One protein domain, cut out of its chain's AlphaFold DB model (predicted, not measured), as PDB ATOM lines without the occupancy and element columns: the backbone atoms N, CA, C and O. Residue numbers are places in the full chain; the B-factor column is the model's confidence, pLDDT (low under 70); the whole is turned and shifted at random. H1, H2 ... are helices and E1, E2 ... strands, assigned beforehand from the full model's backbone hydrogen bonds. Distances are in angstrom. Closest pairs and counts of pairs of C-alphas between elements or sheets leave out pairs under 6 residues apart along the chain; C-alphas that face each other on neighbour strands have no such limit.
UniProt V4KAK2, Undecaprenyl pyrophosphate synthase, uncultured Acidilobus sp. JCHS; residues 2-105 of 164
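What this domain is: This is residues 2 to 105 of the 164 residues of the protein "Undecaprenyl pyrophosphate synthase" of uncultured Acidilobus sp. JCHS (UniProt V4KAK2). A narrow sheet of three parallel strands has two long helices, H2 and H4, running side by side next to it; H4 packs on it beside edge strand E2, while H2 only grazes it. The small helix H6 covers E2 on the opposite face from H4, and H5 lies off the sheet, meeting H6. The printed part has 104 residues, with six named helices and three named strands in the order E1 H1 H2 H3 E2 H4 E3 H5 H6; the sheet runs E1 E3 E2, and the class is mixed, helices and strands. The whole is compact, with a radius of gyration of the C-alphas of 13.8 A and spans of 37 by 33 by 19 A.

How they stand to each other: In the sheet, E3, residues 75 to 83, is the inner strand between the edge strands E1, residues 2 to 6, and E2, residues 43 to 48. E1 and E3 are parallel at 11 degrees, with N 2 and O 78 within hydrogen-bond range at 2.9 A. E3 and E2 are parallel at 20 degrees, with N 46 and O 77 at 2.9 A and N 79 and O 46 at 2.8 A. H4, residues 56 to 69, is on the sheet at a height of 4.7 A, over none of the strands; its closest C-alphas to E2 are those of Thr 69 and Arg 44, 4.9 A apart. E2, H4 and E3 form a strand-helix-strand unit, two parallel neighbour strands with a helix between, whose crossover is left-handed. H2, residues 15 to 34, only grazes the sheet with residues 21 to 33. H2 and H4 touch at a shallow tilt of 24 degrees, the same way, the C-alphas of Val 26 and Ala 58 being closest at 4.8 A. H1, residues 7 to 12, and H3, residues 36 to 40, only graze the sheet. H6, residues 99 to 102, lies over E2 at a height of 8.6 A, on a local plane fitted to just 6 C-alphas, on the opposite face from H4. H5, residues 85 to 93, is not on the sheet; H5 and H6 only just touch, with 3 pairs of C-alphas within 8 A, closest Glu 88 and Pro 99 at 6.5 A. In H1, H2, H3, H4 and H5 every O i to N i+4 pair is within hydrogen-bond range; H6 is too short for such a pair.

Where its parts are: E1 begins at C-alpha 2, (-17.809, -1.356, -16.068). H2 is 29.1 A long, E3 21.7 A, H4 20.0 A and E2 16.0 A. H6 ends at C-alpha 102, (-17.634, 3.474, 0.546).

The domain as a whole: The two C-alphas farthest apart, those of Glu 36 and Ala 93, are 39.9 A apart. The printed part has no cut, and no link is long. The mean pLDDT of the printed part is 96.7, and no printed residue is under 70.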
ATOM      1  N   VAL A   2     -17.574  -1.876 -14.709       94.00
ATOM      2  CA  VAL A   2     -17.809  -1.356 -16.068       94.00
ATOM      3  C   VAL A   2     -17.868   0.167 -16.010       94.00
ATOM      4  O   VAL A   2     -18.573   0.729 -15.172       94.00
ATOM      5  N   TYR A   3     -17.120   0.844 -16.886       94.25
ATOM      6  CA  TYR A   3     -17.157   2.302 -16.992       94.25
ATOM      7  C   TYR A   3     -18.254   2.715 -17.976       94.25
ATOM      8  O   TYR A   3     -18.025   2.735 -19.181       94.25
ATOM      9  N   VAL A   4     -19.455   2.991 -17.467       94.69
ATOM     10  CA  VAL A   4     -20.630   3.271 -18.304       94.69
ATOM     11  C   VAL A   4     -20.551   4.686 -18.870       94.69
ATOM     12  O   VAL A   4     -20.625   4.885 -20.079       94.69
ATOM     13  N   MET A   5     -20.342   5.674 -17.999       94.38
ATOM     14  CA  MET A   5     -20.180   7.075 -18.384       94.38
ATOM     15  C   MET A   5     -19.155   7.751 -17.477       94.38
ATOM     16  O   MET A   5     -19.257   7.684 -16.251       94.38
ATOM     17  N   SER A   6     -18.186   8.445 -18.073       95.25
ATOM     18  CA  SER A   6     -17.253   9.281 -17.306       95.25
ATOM     19  C   SER A   6     -17.910  10.582 -16.841       95.25
ATOM     20  O   SER A   6     -18.825  11.093 -17.492       95.25
ATOM     21  N   TYR A   7     -17.409  11.165 -15.752       95.25
ATOM     22  CA  TYR A   7     -17.820  12.489 -15.272       95.25
ATOM     23  C   TYR A   7     -17.677  13.549 -16.376       95.25
ATOM     24  O   TYR A   7     -18.542  14.408 -16.562       95.25
ATOM     25  N   GLU A   8     -16.619  13.458 -17.182       93.88
ATOM     26  CA  GLU A   8     -16.390  14.344 -18.320       93.88
ATOM     27  C   GLU A   8     -17.428  14.144 -19.435       93.88
ATOM     28  O   GLU A   8     -17.768  15.111 -20.114       93.88
ATOM     29  N   ASN A   9     -17.992  12.941 -19.621       92.25
ATOM     30  CA  ASN A   9     -19.105  12.758 -20.561       92.25
ATOM     31  C   ASN A   9     -20.374  13.466 -20.086       92.25
ATOM     32  O   ASN A   9     -21.057  14.074 -20.904       92.25
ATOM     33  N   CYS A  10     -20.644  13.454 -18.782       94.12
ATOM     34  CA  CYS A  10     -21.827  14.101 -18.217       94.12
ATOM     35  C   CYS A  10     -21.698  15.635 -18.167       94.12
ATOM     36  O   CYS A  10     -22.694  16.356 -18.235       94.12
ATOM     37  N   THR A  11     -20.473  16.164 -18.103       93.75
ATOM     38  CA  THR A  11     -20.238  17.607 -17.909       93.75
ATOM     39  C   THR A  11     -19.745  18.359 -19.141       93.75
ATOM     40  O   THR A  11     -20.016  19.554 -19.242       93.75
ATOM     41  N   ARG A  12     -19.033  17.709 -20.074       93.62
ATOM     42  CA  ARG A  12     -18.358  18.398 -21.195       93.62
ATOM     43  C   ARG A  12     -18.963  18.150 -22.575       93.62
ATOM     44  O   ARG A  12     -18.639  18.898 -23.493       93.62
ATOM     45  N   ARG A  13     -19.781  17.106 -22.753       94.12
ATOM     46  CA  ARG A  13     -20.455  16.849 -24.037       94.12
ATOM     47  C   ARG A  13     -21.611  17.818 -24.274       94.12
ATOM     48  O   ARG A  13     -22.102  18.458 -23.341       94.12
ATOM     49  N   SER A  14     -22.038  17.903 -25.532       96.12
ATOM     50  CA  SER A  14     -23.206  18.688 -25.944       96.12
ATOM     51  C   SER A  14     -24.486  18.238 -25.221       96.12
ATOM     52  O   SER A  14     -24.547  17.155 -24.631       96.12
ATOM     53  N   ALA A  15     -25.518  19.083 -25.206       93.81
ATOM     54  CA  ALA A  15     -26.795  18.717 -24.591       93.81
ATOM     55  C   ALA A  15     -27.459  17.555 -25.348       93.81
ATOM     56  O   ALA A  15     -27.989  16.639 -24.724       93.81
ATOM     57  N   GLU A  16     -27.345  17.563 -26.672       95.75
ATOM     58  CA  GLU A  16     -27.904  16.576 -27.588       95.75
ATOM     59  C   GLU A  16     -27.264  15.199 -27.377       95.75
ATOM     60  O   GLU A  16     -27.968  14.214 -27.168       95.75
ATOM     61  N   GLU A  17     -25.927  15.115 -27.343       95.38
ATOM     62  CA  GLU A  17     -25.243  13.844 -27.071       95.38
ATOM     63  C   GLU A  17     -25.539  13.319 -25.666       95.38
ATOM     64  O   GLU A  17     -25.665  12.112 -25.477       95.38
ATOM     65  N   ARG A  18     -25.637  14.206 -24.668       95.88
ATOM     66  CA  ARG A  18     -25.966  13.788 -23.300       95.88
ATOM     67  C   ARG A  18     -27.376  13.228 -23.202       95.88
ATOM     68  O   ARG A  18     -27.548  12.245 -22.495       95.88
ATOM     69  N   ALA A  19     -28.343  13.790 -23.926       95.06
ATOM     70  CA  ALA A  19     -29.697  13.246 -23.979       95.06
ATOM     71  C   ALA A  19     -29.713  11.823 -24.566       95.06
ATOM     72  O   ALA A  19     -30.342  10.938 -23.997       95.06
ATOM     73  N   VAL A  20     -28.955  11.580 -25.643       96.88
ATOM     74  CA  VAL A  20     -28.824  10.238 -26.239       96.88
ATOM     75  C   VAL A  20     -28.137   9.259 -25.282       96.88
ATOM     76  O   VAL A  20     -28.590   8.129 -25.116       96.88
ATOM     77  N   LEU A  21     -27.043   9.673 -24.631       96.19
ATOM     78  CA  LEU A  21     -26.346   8.829 -23.654       96.19
ATOM     79  C   LEU A  21     -27.229   8.498 -22.446       96.19
ATOM     80  O   LEU A  21     -27.174   7.378 -21.947       96.19
ATOM     81  N   ASP A  22     -28.040   9.453 -21.993       96.88
ATOM     82  CA  ASP A  22     -28.981   9.256 -20.895       96.88
ATOM     83  C   ASP A  22     -30.094   8.265 -21.269       96.88
ATOM     84  O   ASP A  22     -30.381   7.351 -20.501       96.88
ATOM     85  N   GLU A  23     -30.647   8.354 -22.484       97.31
ATOM     86  CA  GLU A  23     -31.622   7.378 -22.985       97.31
ATOM     87  C   GLU A  23     -31.034   5.957 -23.038       97.31
ATOM     88  O   GLU A  23     -31.652   4.999 -22.562       97.31
ATOM     89  N   LEU A  24     -29.812   5.814 -23.560       97.12
ATOM     90  CA  LEU A  24     -29.100   4.533 -23.581       97.12
ATOM     91  C   LEU A  24     -28.833   4.005 -22.168       97.12
ATOM     92  O   LEU A  24     -28.955   2.804 -21.932       97.12
ATOM     93  N   LEU A  25     -28.497   4.890 -21.226       97.81
ATOM     94  CA  LEU A  25     -28.292   4.534 -19.827       97.81
ATOM     95  C   LEU A  25     -29.584   4.007 -19.191       97.81
ATOM     96  O   LEU A  25     -29.557   2.950 -18.563       97.81
ATOM     97  N   VAL A  26     -30.711   4.702 -19.373       98.31
ATOM     98  CA  VAL A  26     -32.025   4.268 -18.866       98.31
ATOM     99  C   VAL A  26     -32.376   2.880 -19.396       98.31
ATOM    100  O   VAL A  26     -32.756   2.002 -18.622       98.31
ATOM    101  N   ASN A  27     -32.225   2.663 -20.704       97.94
ATOM    102  CA  ASN A  27     -32.529   1.374 -21.319       97.94
ATOM    103  C   ASN A  27     -31.590   0.271 -20.810       97.94
ATOM    104  O   ASN A  27     -32.067  -0.769 -20.365       97.94
ATOM    105  N   GLY A  28     -30.280   0.526 -20.746       97.75
ATOM    106  CA  GLY A  28     -29.311  -0.443 -20.227       97.75
ATOM    107  C   GLY A  28     -29.545  -0.820 -18.758       97.75
ATOM    108  O   GLY A  28     -29.397  -1.984 -18.390       97.75
ATOM    109  N   LEU A  29     -29.954   0.132 -17.912       98.19
ATOM    110  CA  LEU A  29     -30.318  -0.146 -16.517       98.19
ATOM    111  C   LEU A  29     -31.586  -1.007 -16.420       98.19
ATOM    112  O   LEU A  29     -31.626  -1.948 -15.628       98.19
ATOM    113  N   ARG A  30     -32.602  -0.733 -17.249       98.00
ATOM    114  CA  ARG A  30     -33.830  -1.545 -17.322       98.00
ATOM    115  C   ARG A  30     -33.562  -2.965 -17.795       98.00
ATOM    116  O   ARG A  30     -34.164  -3.898 -17.263       98.00
ATOM    117  N   ASP A  31     -32.676  -3.116 -18.771       97.69
ATOM    118  CA  ASP A  31     -32.265  -4.419 -19.278       97.69
ATOM    119  C   ASP A  31     -31.521  -5.198 -18.188       97.69
ATOM    120  O   ASP A  31     -31.881  -6.339 -17.909       97.69
ATOM    121  N   LEU A  32     -30.588  -4.560 -17.467       97.12
ATOM    122  CA  LEU A  32     -29.880  -5.183 -16.339       97.12
ATOM    123  C   LEU A  32     -30.808  -5.633 -15.203       97.12
ATOM    124  O   LEU A  32     -30.574  -6.689 -14.620       97.12
ATOM    125  N   ARG A  33     -31.873  -4.881 -14.892       96.56
ATOM    126  CA  ARG A  33     -32.873  -5.293 -13.883       96.56
ATOM    127  C   ARG A  33     -33.575  -6.601 -14.259       96.56
ATOM    128  O   ARG A  33     -33.954  -7.372 -13.381       96.56
ATOM    129  N   LYS A  34     -33.741  -6.864 -15.557       96.62
ATOM    130  CA  LYS A  34     -34.422  -8.056 -16.091       96.62
ATOM    131  C   LYS A  34     -33.460  -9.147 -16.557       96.62
ATOM    132  O   LYS A  34     -33.921 -10.195 -16.998       96.62
ATOM    133  N   ASP A  35     -32.156  -8.910 -16.470       97.56
ATOM    134  CA  ASP A  35     -31.141  -9.804 -17.012       97.56
ATOM    135  C   ASP A  35     -31.142 -11.160 -16.289       97.56
ATOM    136  O   ASP A  35     -31.157 -11.240 -15.054       97.56
ATOM    137  N   GLU A  36     -31.147 -12.242 -17.069       96.75
ATOM    138  CA  GLU A  36     -31.231 -13.606 -16.542       96.75
ATOM    139  C   GLU A  36     -29.979 -13.994 -15.752       96.75
ATOM    140  O   GLU A  36     -30.084 -14.730 -14.772       96.75
ATOM    141  N   VAL A  37     -28.802 -13.478 -16.124       95.88
ATOM    142  CA  VAL A  37     -27.547 -13.763 -15.422       95.88
ATOM    143  C   VAL A  37     -27.500 -12.994 -14.109       95.88
ATOM    144  O   VAL A  37     -27.205 -13.582 -13.072       95.88
ATOM    145  N   VAL A  38     -27.839 -11.702 -14.108       97.25
ATOM    146  CA  VAL A  38     -27.880 -10.886 -12.883       97.25
ATOM    147  C   VAL A  38     -28.823 -11.505 -11.851       97.25
ATOM    148  O   VAL A  38     -28.448 -11.669 -10.686       97.25
ATOM    149  N   ASN A  39     -30.026 -11.890 -12.275       97.12
ATOM    150  CA  ASN A  39     -31.037 -12.457 -11.388       97.12
ATOM    151  C   ASN A  39     -30.745 -13.918 -11.013       97.12
ATOM    152  O   ASN A  39     -30.815 -14.272  -9.832       97.12
ATOM    153  N   GLY A  40     -30.387 -14.750 -11.994       97.44
ATOM    154  CA  GLY A  40     -30.122 -16.179 -11.821       97.44
ATOM    155  C   GLY A  40     -28.875 -16.457 -10.984       97.44
ATOM    156  O   GLY A  40     -28.943 -17.211 -10.015       97.44
ATOM    157  N   GLU A  41     -27.768 -15.774 -11.279       97.75
ATOM    158  CA  GLU A  41     -26.505 -15.903 -10.536       97.75
ATOM    159  C   GLU A  41     -26.467 -15.027  -9.280       97.75
ATOM    160  O   GLU A  41     -25.459 -14.988  -8.574       97.75
ATOM    161  N   ARG A  42     -27.558 -14.313  -8.964       97.88
ATOM    162  CA  ARG A  42     -27.663 -13.459  -7.774       97.88
ATOM    163  C   ARG A  42     -26.495 -12.462  -7.714       97.88
ATOM    164  O   ARG A  42     -25.789 -12.382  -6.704       97.88
ATOM    165  N   ILE A  43     -26.288 -11.687  -8.778       98.12
ATOM    166  CA  ILE A  43     -25.250 -10.650  -8.849       98.12
ATOM    167  C   ILE A  43     -25.741  -9.353  -8.204       98.12
ATOM    168  O   ILE A  43     -26.711  -8.747  -8.649       98.12
ATOM    169  N   ARG A  44     -25.042  -8.886  -7.167       97.81
ATOM    170  CA  ARG A  44     -25.302  -7.578  -6.557       97.81
ATOM    171  C   ARG A  44     -24.786  -6.469  -7.463       97.81
ATOM    172  O   ARG A  44     -23.589  -6.431  -7.746       97.81
ATOM    173  N   VAL A  45     -25.643  -5.544  -7.874       97.75
ATOM    174  CA  VAL A  45     -25.219  -4.380  -8.653       97.75
ATOM    175  C   VAL A  45     -24.993  -3.198  -7.718       97.75
ATOM    176  O   VAL A  45     -25.772  -2.968  -6.799       97.75
ATOM    177  N   LYS A  46     -23.902  -2.463  -7.940       97.19
ATOM    178  CA  LYS A  46     -23.614  -1.199  -7.259       97.19
ATOM    179  C   LYS A  46     -23.247  -0.109  -8.246       97.19
ATOM    180  O   LYS A  46     -22.498  -0.354  -9.191       97.19
ATOM    181  N   VAL A  47     -23.711   1.102  -7.988       97.50
ATOM    182  CA  VAL A  47     -23.435   2.275  -8.813       97.50
ATOM    183  C   VAL A  47     -22.492   3.208  -8.070       97.50
ATOM    184  O   VAL A  47     -22.641   3.470  -6.880       97.50
ATOM    185  N   VAL A  48     -21.482   3.710  -8.777       97.75
ATOM    186  CA  VAL A  48     -20.513   4.664  -8.235       97.75
ATOM    187  C   VAL A  48     -20.404   5.852  -9.180       97.75
ATOM    188  O   VAL A  48     -20.134   5.678 -10.368       97.75
ATOM    189  N   GLY A  49     -20.580   7.056  -8.641       96.81
ATOM    190  CA  GLY A  49     -20.449   8.317  -9.367       96.81
ATOM    191  C   GLY A  49     -21.525   9.333  -8.989       96.81
ATOM    192  O   GLY A  49     -22.218   9.168  -7.982       96.81
ATOM    193  N   ASP A  50     -21.633  10.407  -9.769       97.06
ATOM    194  CA  ASP A  50     -22.548  11.517  -9.497       97.06
ATOM    195  C   ASP A  50     -23.871  11.363 -10.261       97.06
ATOM    196  O   ASP A  50     -24.037  11.859 -11.378       97.06
ATOM    197  N   LEU A  51     -24.844  10.692  -9.637       96.50
ATOM    198  CA  LEU A  51     -26.196  10.546 -10.192       96.50
ATOM    199  C   LEU A  51     -27.008  11.855 -10.195       96.50
ATOM    200  O   LEU A  51     -28.133  11.872 -10.691       96.50
ATOM    201  N   GLY A  52     -26.469  12.957  -9.666       96.69
ATOM    202  CA  GLY A  52     -27.053  14.287  -9.839       96.69
ATOM    203  C   GLY A  52     -26.884  14.843 -11.256       96.69
ATOM    204  O   GLY A  52     -27.528  15.832 -11.595       96.69
ATOM    205  N   LEU A  53     -26.034  14.217 -12.080       96.62
ATOM    206  CA  LEU A  53     -25.729  14.646 -13.448       96.62
ATOM    207  C   LEU A  53     -26.500  13.889 -14.539       96.62
ATOM    208  O   LEU A  53     -26.356  14.226 -15.714       96.62
ATOM    209  N   VAL A  54     -27.289  12.882 -14.165       97.19
ATOM    210  CA  VAL A  54     -28.158  12.126 -15.082       97.19
ATOM    211  C   VAL A  54     -29.619  12.537 -14.892       97.19
ATOM    212  O   VAL A  54     -29.960  13.245 -13.939       97.19
ATOM    213  N   SER A  55     -30.502  12.113 -15.793       97.62
ATOM    214  CA  SER A  55     -31.932  12.388 -15.665       97.62
ATOM    215  C   SER A  55     -32.547  11.728 -14.426       97.62
ATOM    216  O   SER A  55     -32.032  10.757 -13.866       97.62
ATOM    217  N   GLY A  56     -33.714  12.235 -14.012       98.12
ATOM    218  CA  GLY A  56     -34.488  11.626 -12.928       98.12
ATOM    219  C   GLY A  56     -34.829  10.158 -13.202       98.12
ATOM    220  O   GLY A  56     -34.760   9.353 -12.278       98.12
ATOM    221  N   ALA A  57     -35.103   9.813 -14.466       97.94
ATOM    222  CA  ALA A  57     -35.378   8.445 -14.888       97.94
ATOM    223  C   ALA A  57     -34.143   7.545 -14.725       97.94
ATOM    224  O   ALA A  57     -34.237   6.498 -14.094       97.94
ATOM    225  N   ALA A  58     -32.973   7.968 -15.216       98.00
ATOM    226  CA  ALA A  58     -31.736   7.197 -15.067       98.00
ATOM    227  C   ALA A  58     -31.372   6.980 -13.590       98.00
ATOM    228  O   ALA A  58     -30.995   5.879 -13.189       98.00
ATOM    229  N   ARG A  59     -31.530   8.021 -12.763       98.38
ATOM    230  CA  ARG A  59     -31.295   7.937 -11.318       98.38
ATOM    231  C   ARG A  59     -32.252   6.959 -10.634       98.38
ATOM    232  O   ARG A  59     -31.805   6.175  -9.802       98.38
ATOM    233  N   GLU A  60     -33.541   7.008 -10.958       98.25
ATOM    234  CA  GLU A  60     -34.546   6.103 -10.389       98.25
ATOM    235  C   GLU A  60     -34.258   4.642 -10.753       98.25
ATOM    236  O   GLU A  60     -34.237   3.791  -9.867       98.25
ATOM    237  N   GLU A  61     -33.939   4.360 -12.020       98.31
ATOM    238  CA  GLU A  61     -33.591   3.009 -12.480       98.31
ATOM    239  C   GLU A  61     -32.310   2.484 -11.810       98.31
ATOM    240  O   GLU A  61     -32.263   1.329 -11.386       98.31
ATOM    241  N   ALA A  62     -31.289   3.334 -11.657       98.19
ATOM    242  CA  ALA A  62     -30.046   2.981 -10.973       98.19
ATOM    243  C   ALA A  62     -30.294   2.629  -9.497       98.19
ATOM    244  O   ALA A  62     -29.849   1.582  -9.026       98.19
ATOM    245  N   MET A  63     -31.046   3.470  -8.782       98.06
ATOM    246  CA  MET A  63     -31.379   3.241  -7.373       98.06
ATOM    247  C   MET A  63     -32.262   2.003  -7.180       98.06
ATOM    248  O   MET A  63     -32.051   1.244  -6.234       98.06
ATOM    249  N   ALA A  64     -33.234   1.782  -8.071       98.06
ATOM    250  CA  ALA A  64     -34.080   0.594  -8.043       98.06
ATOM    251  C   ALA A  64     -33.249  -0.681  -8.237       98.06
ATOM    252  O   ALA A  64     -33.376  -1.610  -7.445       98.06
ATOM    253  N   LEU A  65     -32.344  -0.697  -9.222       98.12
ATOM    254  CA  LEU A  65     -31.458  -1.831  -9.484       98.12
ATOM    255  C   LEU A  65     -30.549  -2.154  -8.284       98.12
ATOM    256  O   LEU A  65     -30.407  -3.321  -7.908       98.12
ATOM    257  N   GLU A  66     -29.954  -1.143  -7.644       97.81
ATOM    258  CA  GLU A  66     -29.159  -1.357  -6.426       97.81
ATOM    259  C   GLU A  66     -30.009  -1.915  -5.277       97.81
ATOM    260  O   GLU A  66     -29.585  -2.847  -4.593       97.81
ATOM    261  N   ALA A  67     -31.220  -1.386  -5.070       98.06
ATOM    262  CA  ALA A  67     -32.113  -1.833  -4.004       98.06
ATOM    263  C   ALA A  67     -32.602  -3.275  -4.220       98.06
ATOM    264  O   ALA A  67     -32.563  -4.090  -3.296       98.06
ATOM    265  N   GLU A  68     -33.016  -3.608  -5.444       97.94
ATOM    266  CA  GLU A  68     -33.484  -4.943  -5.831       97.94
ATOM    267  C   GLU A  68     -32.388  -5.995  -5.655       97.94
ATOM    268  O   GLU A  68     -32.647  -7.098  -5.164       97.94
ATOM    269  N   THR A  69     -31.147  -5.635  -5.989       98.25
ATOM    270  CA  THR A  69     -30.001  -6.546  -5.923       98.25
ATOM    271  C   THR A  69     -29.235  -6.481  -4.595       98.25
ATOM    272  O   THR A  69     -28.308  -7.260  -4.378       98.25
ATOM    273  N   ALA A  70     -29.631  -5.635  -3.636       97.44
ATOM    274  CA  ALA A  70     -28.896  -5.421  -2.382       97.44
ATOM    275  C   ALA A  70     -28.686  -6.704  -1.554       97.44
ATOM    276  O   ALA A  70     -27.642  -6.886  -0.923       97.44
ATOM    277  N   SER A  71     -29.667  -7.613  -1.573       97.50
ATOM    278  CA  SER A  71     -29.622  -8.903  -0.862       97.50
ATOM    279  C   SER A  71     -28.847  -9.997  -1.606       97.50
ATOM    280  O   SER A  71     -28.681 -11.102  -1.090       97.50
ATOM    281  N   TYR A  72     -28.398  -9.726  -2.830       98.06
ATOM    282  CA  TYR A  72     -27.784 -10.719  -3.702       98.06
ATOM    283  C   TYR A  72     -26.350 -11.003  -3.231       98.06
ATOM    284  O   TYR A  72     -25.696 -10.124  -2.661       98.06
ATOM    285  N   SER A  73     -25.868 -12.233  -3.417       95.94
ATOM    286  CA  SER A  73     -24.609 -12.709  -2.817       95.94
ATOM    287  C   SER A  73     -23.764 -13.621  -3.712       95.94
ATOM    288  O   SER A  73     -22.743 -14.116  -3.246       95.94
ATOM    289  N   GLY A  74     -24.152 -13.855  -4.970       96.12
ATOM    290  CA  GLY A  74     -23.401 -14.690  -5.920       96.12
ATOM    291  C   GLY A  74     -22.254 -13.963  -6.630       96.12
ATOM    292  O   GLY A  74     -21.425 -14.582  -7.287       96.12
ATOM    293  N   GLY A  75     -22.154 -12.647  -6.457       94.75
ATOM    294  CA  GLY A  75     -21.072 -11.826  -6.988       94.75
ATOM    295  C   GLY A  75     -21.429 -10.347  -6.933       94.75
ATOM    296  O   GLY A  75     -22.485  -9.977  -6.414       94.75
ATOM    297  N   SER A  76     -20.561  -9.495  -7.480       95.25
ATOM    298  CA  SER A  76     -20.829  -8.057  -7.568       95.25
ATOM    299  C   SER A  76     -20.461  -7.468  -8.926       95.25
ATOM    300  O   SER A  76     -19.333  -7.640  -9.393       95.25
ATOM    301  N   LEU A  77     -21.376  -6.694  -9.502       96.94
ATOM    302  CA  LEU A  77     -21.145  -5.846 -10.663       96.94
ATOM    303  C   LEU A  77     -21.165  -4.387 -10.213       96.94
ATOM    304  O   LEU A  77     -22.163  -3.895  -9.707       96.94
ATOM    305  N   HIS A  78     -20.059  -3.683 -10.419       97.25
ATOM    306  CA  HIS A  78     -19.977  -2.254 -10.131       97.25
ATOM    307  C   HIS A  78     -20.021  -1.458 -11.438       97.25
ATOM    308  O   HIS A  78     -19.313  -1.816 -12.390       97.25
ATOM    309  N   LEU A  79     -20.830  -0.401 -11.473       97.88
ATOM    310  CA  LEU A  79     -21.037   0.482 -12.619       97.88
ATOM    311  C   LEU A  79     -20.548   1.897 -12.287       97.88
ATOM    312  O   LEU A  79     -21.041   2.526 -11.354       97.88
ATOM    313  N   GLY A  80     -19.596   2.410 -13.065       97.75
ATOM    314  CA  GLY A  80     -19.179   3.810 -13.003       97.75
ATOM    315  C   GLY A  80     -20.081   4.680 -13.878       97.75
ATOM    316  O   GLY A  80     -19.967   4.609 -15.103       97.75
ATOM    317  N   ILE A  81     -20.949   5.495 -13.273       97.94
ATOM    318  CA  ILE A  81     -21.880   6.395 -13.980       97.94
ATOM    319  C   ILE A  81     -21.598   7.830 -13.552       97.94
ATOM    320  O   ILE A  81     -21.706   8.159 -12.377       97.94
ATOM    321  N   CYS A  82     -21.224   8.685 -14.503       97.38
ATOM    322  CA  CYS A  82     -20.720  10.031 -14.223       97.38
ATOM    323  C   CYS A  82     -19.615  10.021 -13.154       97.38
ATOM    324  O   CYS A  82     -19.568  10.874 -12.273       97.38
ATOM    325  N   TYR A  83     -18.731   9.027 -13.217       97.81
ATOM    326  CA  TYR A  83     -17.600   8.881 -12.306       97.81
ATOM    327  C   TYR A  83     -16.318   9.371 -12.978       97.81
ATOM    328  O   TYR A  83     -16.158   9.207 -14.181       97.81
ATOM    329  N   SER A  84     -15.388   9.944 -12.219       97.19
ATOM    330  CA  SER A  84     -13.972  10.003 -12.596       97.19
ATOM    331  C   SER A  84     -13.113  10.056 -11.336       97.19
ATOM    332  O   SER A  84     -13.567  10.490 -10.277       97.19
ATOM    333  N   GLY A  85     -11.851   9.645 -11.438       96.94
ATOM    334  CA  GLY A  85     -10.899   9.746 -10.331       96.94
ATOM    335  C   GLY A  85     -10.659  11.185  -9.864       96.94
ATOM    336  O   GLY A  85     -10.405  11.422  -8.687       96.94
ATOM    337  N   GLU A  86     -10.798  12.161 -10.763       96.50
ATOM    338  CA  GLU A  86     -10.728  13.587 -10.424       96.50
ATOM    339  C   GLU A  86     -11.932  14.025  -9.586       96.50
ATOM    340  O   GLU A  86     -11.772  14.729  -8.584       96.50
ATOM    341  N   TRP A  87     -13.133  13.580  -9.970       96.88
ATOM    342  CA  TRP A  87     -14.340  13.787  -9.177       96.88
ATOM    343  C   TRP A  87     -14.206  13.133  -7.799       96.88
ATOM    344  O   TRP A  87     -14.417  13.797  -6.789       96.88
ATOM    345  N   GLU A  88     -13.758  11.881  -7.731       97.69
ATOM    346  CA  GLU A  88     -13.552  11.188  -6.458       97.69
ATOM    347  C   GLU A  88     -12.522  11.897  -5.571       97.69
ATOM    348  O   GLU A  88     -12.782  12.118  -4.387       97.69
ATOM    349  N   ARG A  89     -11.391  12.342  -6.135       97.62
ATOM    350  CA  ARG A  89     -10.402  13.137  -5.394       97.62
ATOM    351  C   ARG A  89     -11.037  14.391  -4.792       97.62
ATOM    352  O   ARG A  89     -10.717  14.754  -3.661       97.62
ATOM    353  N   ARG A  90     -11.943  15.050  -5.521       97.25
ATOM    354  CA  ARG A  90     -12.685  16.210  -5.011       97.25
ATOM    355  C   ARG A  90     -13.611  15.828  -3.854       97.25
ATOM    356  O   ARG A  90     -13.628  16.552  -2.864       97.25
ATOM    357  N   MET A  91     -14.332  14.710  -3.942       97.75
ATOM    358  CA  MET A  91     -15.195  14.227  -2.850       97.75
ATOM    359  C   MET A  91     -14.393  13.962  -1.571       97.75
ATOM    360  O   MET A  91     -14.794  14.388  -0.487       97.75
ATOM    361  N   ILE A  92     -13.209  13.359  -1.712       97.81
ATOM    362  CA  ILE A  92     -12.276  13.126  -0.603       97.81
ATOM    363  C   ILE A  92     -11.813  14.457   0.000       97.81
ATOM    364  O   ILE A  92     -11.873  14.631   1.216       97.81
ATOM    365  N   ALA A  93     -11.398  15.415  -0.834       97.94
ATOM    366  CA  ALA A  93     -10.942  16.729  -0.377       97.94
ATOM    367  C   ALA A  93     -12.041  17.535   0.344       97.94
ATOM    368  O   ALA A  93     -11.735  18.341   1.218       97.94
ATOM    369  N   LEU A  94     -13.312  17.302   0.004       97.88
ATOM    370  CA  LEU A  94     -14.477  17.886   0.677       97.88
ATOM    371  C   LEU A  94     -14.882  17.139   1.961       97.88
ATOM    372  O   LEU A  94     -15.868  17.510   2.592       97.88
ATOM    373  N   GLY A  95     -14.156  16.087   2.352       97.38
ATOM    374  CA  GLY A  95     -14.462  15.296   3.546       97.38
ATOM    375  C   GLY A  95     -15.650  14.343   3.385       97.38
ATOM    376  O   GLY A  95     -16.117  13.787   4.373       97.38
ATOM    377  N   MET A  96     -16.127  14.110   2.158       96.31
ATOM    378  CA  MET A  96     -17.236  13.182   1.882       96.31
ATOM    379  C   MET A  96     -16.785  11.713   1.817       96.31
ATOM    380  O   MET A  96     -17.600  10.818   1.605       96.31
ATOM    381  N   GLY A  97     -15.485  11.462   2.002       95.81
ATOM    382  CA  GLY A  97     -14.859  10.158   1.819       95.81
ATOM    383  C   GLY A  97     -14.623   9.820   0.344       95.81
ATOM    384  O   GLY A  97     -14.836  10.648  -0.541       95.81
ATOM    385  N   ALA A  98     -14.140   8.604   0.089       97.00
ATOM    386  CA  ALA A  98     -13.917   8.080  -1.257       97.00
ATOM    387  C   ALA A  98     -15.135   7.245  -1.685       97.00
ATOM    388  O   ALA A  98     -15.313   6.147  -1.146       97.00
ATOM    389  N   PRO A  99     -15.983   7.719  -2.619       96.50
ATOM    390  CA  PRO A  99     -17.206   7.015  -2.998       96.50
ATOM    391  C   PRO A  99     -16.973   5.574  -3.465       96.50
ATOM    392  O   PRO A  99     -17.766   4.700  -3.131       96.50
ATOM    393  N   SER A 100     -15.871   5.290  -4.163       96.62
ATOM    394  CA  SER A 100     -15.517   3.927  -4.577       96.62
ATOM    395  C   SER A 100     -15.189   3.007  -3.393       96.62
ATOM    396  O   SER A 100     -15.587   1.843  -3.398       96.62
ATOM    397  N   LEU A 101     -14.526   3.518  -2.349       96.44
ATOM    398  CA  LEU A 101     -14.234   2.747  -1.135       96.44
ATOM    399  C   LEU A 101     -15.495   2.538  -0.291       96.44
ATOM    400  O   LEU A 101     -15.729   1.434   0.188       96.44
ATOM    401  N   ILE A 102     -16.343   3.563  -0.161       95.31
ATOM    402  CA  ILE A 102     -17.634   3.474   0.546       95.31
ATOM    403  C   ILE A 102     -18.564   2.477  -0.157       95.31
ATOM    404  O   ILE A 102     -19.227   1.666   0.491       95.31
ATOM    405  N   ALA A 103     -18.577   2.488  -1.491       93.31
ATOM    406  CA  ALA A 103     -19.305   1.510  -2.286       93.31
ATOM    407  C   ALA A 103     -18.720   0.091  -2.163       93.31
ATOM    408  O   ALA A 103     -19.389  -0.871  -2.535       93.31
ATOM    409  N   GLY A 104     -17.526  -0.079  -1.591       94.00
ATOM    410  CA  GLY A 104     -16.883  -1.381  -1.433       94.00
ATOM    411  C   GLY A 104     -16.369  -1.951  -2.751       94.00
ATOM    412  O   GLY A 104     -16.373  -3.169  -2.922       94.00
ATOM    413  N   VAL A 105     -15.951  -1.090  -3.688       95.31
ATOM    414  CA  VAL A 105     -15.299  -1.545  -4.919       95.31
ATOM    415  C   VAL A 105     -13.968  -2.206  -4.537       95.31
ATOM    416  O   VAL A 105     -13.123  -1.536  -3.932       95.31
TER     417      VAL A 105